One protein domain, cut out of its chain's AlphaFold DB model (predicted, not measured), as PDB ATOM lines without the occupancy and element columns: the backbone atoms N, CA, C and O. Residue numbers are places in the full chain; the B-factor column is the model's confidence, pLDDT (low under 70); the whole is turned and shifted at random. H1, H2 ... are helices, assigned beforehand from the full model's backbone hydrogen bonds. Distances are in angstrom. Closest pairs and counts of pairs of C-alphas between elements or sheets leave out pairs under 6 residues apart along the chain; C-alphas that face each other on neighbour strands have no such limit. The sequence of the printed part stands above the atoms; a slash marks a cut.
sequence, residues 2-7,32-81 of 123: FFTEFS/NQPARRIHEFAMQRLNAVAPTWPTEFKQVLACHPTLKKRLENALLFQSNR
ATOM      1  N   PHE A   2     -10.130  30.592  39.284       56.03
ATOM      2  CA  PHE A   2      -8.869  30.077  39.863       56.03
ATOM      3  C   PHE A   2      -7.866  29.458  38.864       56.03
ATOM      4  O   PHE A   2      -6.687  29.308  39.172       56.03
ATOM      5  N   PHE A   3      -8.306  29.093  37.655       60.44
ATOM      6  CA  PHE A   3      -7.452  28.407  36.672       60.44
ATOM      7  C   PHE A   3      -6.309  29.286  36.142       60.44
ATOM      8  O   PHE A   3      -5.215  28.790  35.861       60.44
ATOM      9  N   THR A   4      -6.546  30.592  36.013       75.69
ATOM     10  CA  THR A   4      -5.554  31.546  35.504       75.69
ATOM     11  C   THR A   4      -4.456  31.821  36.523       75.69
ATOM     12  O   THR A   4      -3.290  31.902  36.143       75.69
ATOM     13  N   GLU A   5      -4.800  31.897  37.810       83.19
ATOM     14  CA  GLU A   5      -3.837  32.176  38.880       83.19
ATOM     15  C   GLU A   5      -2.874  31.005  39.083       83.19
ATOM     16  O   GLU A   5      -1.659  31.201  39.057       83.19
ATOM     17  N   PHE A   6      -3.390  29.774  39.154       90.38
ATOM     18  CA  PHE A   6      -2.540  28.584  39.218       90.38
ATOM     19  C   PHE A   6      -1.621  28.472  37.996       90.38
ATOM     20  O   PHE A   6      -0.426  28.218  38.142       90.38
ATOM     21  N   SER A   7      -2.152  28.695  36.789       92.38
ATOM     22  CA  SER A   7      -1.355  28.603  35.557       92.38
ATOM     23  C   SER A   7      -0.233  29.642  35.529       92.38
ATOM     24  O   SER A   7       0.895  29.320  35.152       92.38
ATOM     25  N   ASN A  32      30.083  32.335  35.997       95.94
ATOM     26  CA  ASN A  32      30.524  33.714  35.799       95.94
ATOM     27  C   ASN A  32      29.609  34.727  36.524       95.94
ATOM     28  O   ASN A  32      28.522  34.399  37.008       95.94
ATOM     29  N   GLN A  33      30.044  35.990  36.598       95.06
ATOM     30  CA  GLN A  33      29.314  37.033  37.327       95.06
ATOM     31  C   GLN A  33      27.869  37.256  36.820       95.06
ATOM     32  O   GLN A  33      26.973  37.371  37.662       95.06
ATOM     33  N   PRO A  34      27.586  37.285  35.500       96.19
ATOM     34  CA  PRO A  34      26.212  37.376  35.000       96.19
ATOM     35  C   PRO A  34      25.321  36.202  35.427       96.19
ATOM     36  O   PRO A  34      24.217  36.431  35.918       96.19
ATOM     37  N   ALA A  35      25.800  34.957  35.318       95.06
ATOM     38  CA  ALA A  35      25.031  33.777  35.714       95.06
ATOM     39  C   ALA A  35      24.723  33.772  37.217       95.06
ATOM     40  O   ALA A  35      23.609  33.446  37.625       95.06
ATOM     41  N   ARG A  36      25.672  34.223  38.048       95.69
ATOM     42  CA  ARG A  36      25.432  34.418  39.485       95.69
ATOM     43  C   ARG A  36      24.335  35.450  39.742       95.69
ATOM     44  O   ARG A  36      23.467  35.199  40.568       95.69
ATOM     45  N   ARG A  37      24.319  36.577  39.019       96.06
ATOM     46  CA  ARG A  37      23.242  37.582  39.149       96.06
ATOM     47  C   ARG A  37      21.874  37.020  38.765       96.06
ATOM     48  O   ARG A  37      20.905  37.294  39.463       96.06
ATOM     49  N   ILE A  38      21.798  36.224  37.696       97.06
ATOM     50  CA  ILE A  38      20.555  35.558  37.275       97.06
ATOM     51  C   ILE A  38      20.078  34.575  38.348       97.06
ATOM     52  O   ILE A  38      18.901  34.584  38.702       97.06
ATOM     53  N   HIS A  39      20.991  33.777  38.904       96.69
ATOM     54  CA  HIS A  39      20.676  32.841  39.978       96.69
ATOM     55  C   HIS A  39      20.112  33.557  41.217       96.69
ATOM     56  O   HIS A  39      19.056  33.181  41.721       96.69
ATOM     57  N   GLU A  40      20.783  34.613  41.685       95.56
ATOM     58  CA  GLU A  40      20.334  35.405  42.839       95.56
ATOM     59  C   GLU A  40      18.982  36.082  42.569       95.56
ATOM     60  O   GLU A  40      18.093  36.060  43.420       95.56
ATOM     61  N   PHE A  41      18.783  36.619  41.360       96.94
ATOM     62  CA  PHE A  41      17.498  37.174  40.936       96.94
ATOM     63  C   PHE A  41      16.383  36.125  41.001       96.94
ATOM     64  O   PHE A  41      15.317  36.386  41.561       96.94
ATOM     65  N   ALA A  42      16.623  34.929  40.461       97.25
ATOM     66  CA  ALA A  42      15.645  33.850  40.469       97.25
ATOM     67  C   ALA A  42      15.278  33.431  41.899       97.25
ATOM     68  O   ALA A  42      14.094  33.325  42.219       97.25
ATOM     69  N   MET A  43      16.276  33.281  42.774       96.44
ATOM     70  CA  MET A  43      16.074  32.993  44.196       96.44
ATOM     71  C   MET A  43      15.242  34.071  44.892       96.44
ATOM     72  O   MET A  43      14.277  33.756  45.587       96.44
ATOM     73  N   GLN A  44      15.563  35.349  44.678       96.69
ATOM     74  CA  GLN A  44      14.805  36.458  45.257       96.69
ATOM     75  C   GLN A  44      13.339  36.437  44.809       96.69
ATOM     76  O   GLN A  44      12.436  36.634  45.621       96.69
ATOM     77  N   ARG A  45      13.085  36.173  43.522       97.38
ATOM     78  CA  ARG A  45      11.721  36.100  42.986       97.38
ATOM     79  C   ARG A  45      10.960  34.888  43.512       97.38
ATOM     80  O   ARG A  45       9.806  35.046  43.888       97.38
ATOM     81  N   LEU A  46      11.591  33.720  43.612       96.50
ATOM     82  CA  LEU A  46      10.972  32.525  44.198       96.50
ATOM     83  C   LEU A  46      10.588  32.749  45.666       96.50
ATOM     84  O   LEU A  46       9.472  32.416  46.062       96.50
ATOM     85  N   ASN A  47      11.461  33.400  46.438       96.06
ATOM     86  CA  ASN A  47      11.181  33.776  47.825       96.06
ATOM     87  C   ASN A  47      10.033  34.790  47.963       96.06
ATOM     88  O   ASN A  47       9.391  34.827  49.007       96.06
ATOM     89  N   ALA A  48       9.747  35.591  46.931       96.31
ATOM     90  CA  ALA A  48       8.592  36.489  46.903       96.31
ATOM     91  C   ALA A  48       7.302  35.782  46.448       96.31
ATOM     92  O   ALA A  48       6.228  36.045  46.986       96.31
ATOM     93  N   VAL A  49       7.395  34.860  45.483       95.19
ATOM     94  CA  VAL A  49       6.249  34.083  44.975       95.19
ATOM     95  C   VAL A  49       5.675  33.182  46.069       95.19
ATOM     96  O   VAL A  49       4.460  33.158  46.253       95.19
ATOM     97  N   ALA A  50       6.530  32.478  46.819       94.44
ATOM     98  CA  ALA A  50       6.105  31.493  47.815       94.44
ATOM     99  C   ALA A  50       5.120  32.028  48.884       94.44
ATOM    100  O   ALA A  50       4.105  31.370  49.109       94.44
ATOM    101  N   PRO A  51       5.346  33.188  49.538       96.56
ATOM    102  CA  PRO A  51       4.382  33.753  50.484       96.56
ATOM    103  C   PRO A  51       3.196  34.454  49.809       96.56
ATOM    104  O   PRO A  51       2.156  34.597  50.444       96.56
ATOM    105  N   THR A  52       3.330  34.884  48.550       96.06
ATOM    106  CA  THR A  52       2.247  35.570  47.821       96.06
ATOM    107  C   THR A  52       1.165  34.588  47.364       96.06
ATOM    108  O   THR A  52      -0.019  34.891  47.472       96.06
ATOM    109  N   TRP A  53       1.562  33.392  46.911       95.31
ATOM    110  CA  TRP A  53       0.653  32.335  46.443       95.31
ATOM    111  C   TRP A  53       0.999  30.979  47.073       95.31
ATOM    112  O   TRP A  53       1.464  30.064  46.385       95.31
ATOM    113  N   PRO A  54       0.836  30.824  48.397       95.38
ATOM    114  CA  PRO A  54       1.339  29.657  49.117       95.38
ATOM    115  C   PRO A  54       0.650  28.352  48.710       95.38
ATOM    116  O   PRO A  54       1.291  27.298  48.709       95.38
ATOM    117  N   THR A  55      -0.640  28.396  48.375       95.44
ATOM    118  CA  THR A  55      -1.423  27.213  47.993       95.44
ATOM    119  C   THR A  55      -1.001  26.715  46.616       95.44
ATOM    120  O   THR A  55      -0.613  25.556  46.461       95.44
ATOM    121  N   GLU A  56      -1.000  27.608  45.630       95.00
ATOM    122  CA  GLU A  56      -0.663  27.328  44.238       95.00
ATOM    123  C   GLU A  56       0.804  26.919  44.126       95.00
ATOM    124  O   GLU A  56       1.117  25.916  43.492       95.00
ATOM    125  N   PHE A  57       1.710  27.629  44.805       95.38
ATOM    126  CA  PHE A  57       3.132  27.298  44.814       95.38
ATOM    127  C   PHE A  57       3.376  25.879  45.344       95.38
ATOM    128  O   PHE A  57       4.072  25.091  44.702       95.38
ATOM    129  N   LYS A  58       2.747  25.501  46.467       95.75
ATOM    130  CA  LYS A  58       2.840  24.133  47.009       95.75
ATOM    131  C   LYS A  58       2.289  23.088  46.039       95.75
ATOM    132  O   LYS A  58       2.922  22.047  45.867       95.75
ATOM    133  N   GLN A  59       1.154  23.359  45.398       95.94
ATOM    134  CA  GLN A  59       0.583  22.461  44.391       95.94
ATOM    135  C   GLN A  59       1.521  22.295  43.189       95.94
ATOM    136  O   GLN A  59       1.788  21.170  42.775       95.94
ATOM    137  N   VAL A  60       2.106  23.383  42.679       95.38
ATOM    138  CA  VAL A  60       3.083  23.337  41.580       95.38
ATOM    139  C   VAL A  60       4.290  22.480  41.955       95.38
ATOM    140  O   VAL A  60       4.701  21.638  41.156       95.38
ATOM    141  N   LEU A  61       4.837  22.645  43.164       96.00
ATOM    142  CA  LEU A  61       5.952  21.824  43.649       96.00
ATOM    143  C   LEU A  61       5.566  20.349  43.834       96.00
ATOM    144  O   LEU A  61       6.402  19.475  43.603       96.00
ATOM    145  N   ALA A  62       4.323  20.058  44.227       95.69
ATOM    146  CA  ALA A  62       3.812  18.691  44.329       95.69
ATOM    147  C   ALA A  62       3.679  18.025  42.948       95.69
ATOM    148  O   ALA A  62       4.041  16.861  42.797       95.69
ATOM    149  N   CYS A  63       3.234  18.769  41.932       94.12
ATOM    150  CA  CYS A  63       3.142  18.284  40.553       94.12
ATOM    151  C   CYS A  63       4.514  18.128  39.870       94.12
ATOM    152  O   CYS A  63       4.637  17.356  38.923       94.12
ATOM    153  N   HIS A  64       5.548  18.841  40.334       94.69
ATOM    154  CA  HIS A  64       6.877  18.862  39.712       94.69
ATOM    155  C   HIS A  64       7.986  18.492  40.719       94.69
ATOM    156  O   HIS A  64       8.769  19.355  41.134       94.69
ATOM    157  N   PRO A  65       8.126  17.204  41.093       94.19
ATOM    158  CA  PRO A  65       9.060  16.769  42.137       94.19
ATOM    159  C   PRO A  65      10.531  17.082  41.818       94.19
ATOM    160  O   PRO A  65      11.294  17.458  42.706       94.19
ATOM    161  N   THR A  66      10.939  17.001  40.549       93.81
ATOM    162  CA  THR A  66      12.301  17.364  40.115       93.81
ATOM    163  C   THR A  66      12.601  18.842  40.359       93.81
ATOM    164  O   THR A  66      13.693  19.198  40.798       93.81
ATOM    165  N   LEU A  67      11.620  19.708  40.097       93.69
ATOM    166  CA  LEU A  67      11.743  21.144  40.317       93.69
ATOM    167  C   LEU A  67      11.798  21.460  41.811       93.69
ATOM    168  O   LEU A  67      12.658  22.233  42.233       93.69
ATOM    169  N   LYS A  68      10.939  20.811  42.605       95.50
ATOM    170  CA  LYS A  68      10.957  20.908  44.067       95.50
ATOM    171  C   LYS A  68      12.335  20.554  44.626       95.50
ATOM    172  O   LYS A  68      12.935  21.378  45.308       95.50
ATOM    173  N   LYS A  69      12.882  19.393  44.251       95.62
ATOM    174  CA  LYS A  69      14.215  18.951  44.691       95.62
ATOM    175  C   LYS A  69      15.314  19.946  44.304       95.62
ATOM    176  O   LYS A  69      16.208  20.228  45.096       95.62
ATOM    177  N   ARG A  70      15.254  20.503  43.089       94.94
ATOM    178  CA  ARG A  70      16.219  21.514  42.624       94.94
ATOM    179  C   ARG A  70      16.170  22.777  43.487       94.94
ATOM    180  O   ARG A  70      17.222  23.285  43.868       94.94
ATOM    181  N   LEU A  71      14.970  23.266  43.794       96.25
ATOM    182  CA  LEU A  71      14.771  24.432  44.651       96.25
ATOM    183  C   LEU A  71      15.266  24.178  46.079       96.25
ATOM    184  O   LEU A  71      15.982  25.008  46.630       96.25
ATOM    185  N   GLU A  72      14.935  23.024  46.659       96.00
ATOM    186  CA  GLU A  72      15.396  22.626  47.996       96.00
ATOM    187  C   GLU A  72      16.927  22.593  48.071       96.00
ATOM    188  O   GLU A  72      17.514  23.187  48.975       96.00
ATOM    189  N   ASN A  73      17.592  21.996  47.078       95.69
ATOM    190  CA  ASN A  73      19.053  21.987  47.017       95.69
ATOM    191  C   ASN A  73      19.639  23.400  46.885       95.69
ATOM    192  O   ASN A  73      20.615  23.722  47.560       95.69
ATOM    193  N   ALA A  74      19.041  24.260  46.052       94.75
ATOM    194  CA  ALA A  74      19.476  25.650  45.910       94.75
ATOM    195  C   ALA A  74      19.334  26.438  47.227       94.75
ATOM    196  O   ALA A  74      20.242  27.184  47.594       94.75
ATOM    197  N   LEU A  75      18.242  26.233  47.972       95.19
ATOM    198  CA  LEU A  75      18.017  26.844  49.288       95.19
ATOM    199  C   LEU A  75      19.026  26.354  50.331       95.19
ATOM    200  O   LEU A  75      19.615  27.165  51.048       95.19
ATOM    201  N   LEU A  76      19.273  25.042  50.392       94.94
ATOM    202  CA  LEU A  76      20.285  24.460  51.277       94.94
ATOM    203  C   LEU A  76      21.677  25.014  50.962       94.94
ATOM    204  O   LEU A  76      22.410  25.425  51.863       94.94
ATOM    205  N   PHE A  77      22.030  25.079  49.679       93.00
ATOM    206  CA  PHE A  77      23.282  25.674  49.231       93.00
ATOM    207  C   PHE A  77      23.390  27.155  49.628       93.00
ATOM    208  O   PHE A  77      24.416  27.564  50.181       93.00
ATOM    209  N   GLN A  78      22.341  27.954  49.407       92.50
ATOM    210  CA  GLN A  78      22.315  29.372  49.779       92.50
ATOM    211  C   GLN A  78      22.512  29.562  51.290       92.50
ATOM    212  O   GLN A  78      23.340  30.378  51.699       92.50
ATOM    213  N   SER A  79      21.807  28.774  52.109       90.81
ATOM    214  CA  SER A  79      21.924  28.803  53.571       90.81
ATOM    215  C   SER A  79      23.349  28.474  54.031       90.81
ATOM    216  O   SER A  79      23.959  29.242  54.780       90.81
ATOM    217  N   ASN A  80      23.936  27.396  53.499       91.00
ATOM    218  CA  ASN A  80      25.313  27.003  53.804       91.00
ATOM    219  C   ASN A  80      26.324  28.096  53.431       91.00
ATOM    220  O   ASN A  80      27.224  28.411  54.214       91.00
ATOM    221  N   ARG A  81      26.159  28.721  52.260       89.25
ATOM    222  CA  ARG A  81      27.025  29.818  51.810       89.25
ATOM    223  C   ARG A  81      26.896  31.049  52.709       89.25
ATOM    224  O   ARG A  81      27.908  31.674  53.026       89.25
TER     225      ARG A  81
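What this domain is: This is residues 2 to 7 and 32 to 81 of the 123 residues of an uncharacterized protein of Strongylus vulgaris (UniProt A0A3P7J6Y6). Two long helices, H2 and H4, cross one over the other in two levels, near each other but with no pair of C-alphas within 8 A; the shorter H3 links the last residues of H2 to the first of H4 at one end of this loose frame, and the short H1 lies beyond H3, on its side away from the crossing. The printed part has 56 residues with four named helices, H1 to H4, and no named strand: all helix, loose, radius of gyration of the C-alphas 12.7 A, spans 39 by 19 by 17 A.

Where its parts are: H2, residues 33 to 52, is 29.1 A long and begins at C-alpha 33 (29.314, 37.033, 37.327). H3 is residues 54 to 63. H4, residues 65 to 81, 24.2 A, ends at C-alpha 81 (27.025, 29.818, 51.810). H1 is residues 2 to 7.

How they stand to each other: H2 and H4 are near each other. H2 and H3 are close but not clearly touching (C-alphas of Ala 50 and Phe 57, the closest, 6.0 A), at a steep tilt of 64 degrees. H3 and H4 only just touch, with 3 pairs of C-alphas within 8 A, and only at the corner; C-alphas of Leu 61 and Lys 68 are closest, 5.1 A. H1 and H3 are close but not clearly touching (Phe 6 and Glu 56, closest C-alphas, 5.5 A). Every O i to N i+4 pair is within hydrogen-bond range in H1, H3 and H4, and 15 of 16 in H2.

The domain as a whole: Residues 8 to 31 are not printed; C-alphas 7 and 32 are 32.3 A apart across the cut. Residues 2 to 3 are under 70 in pLDDT.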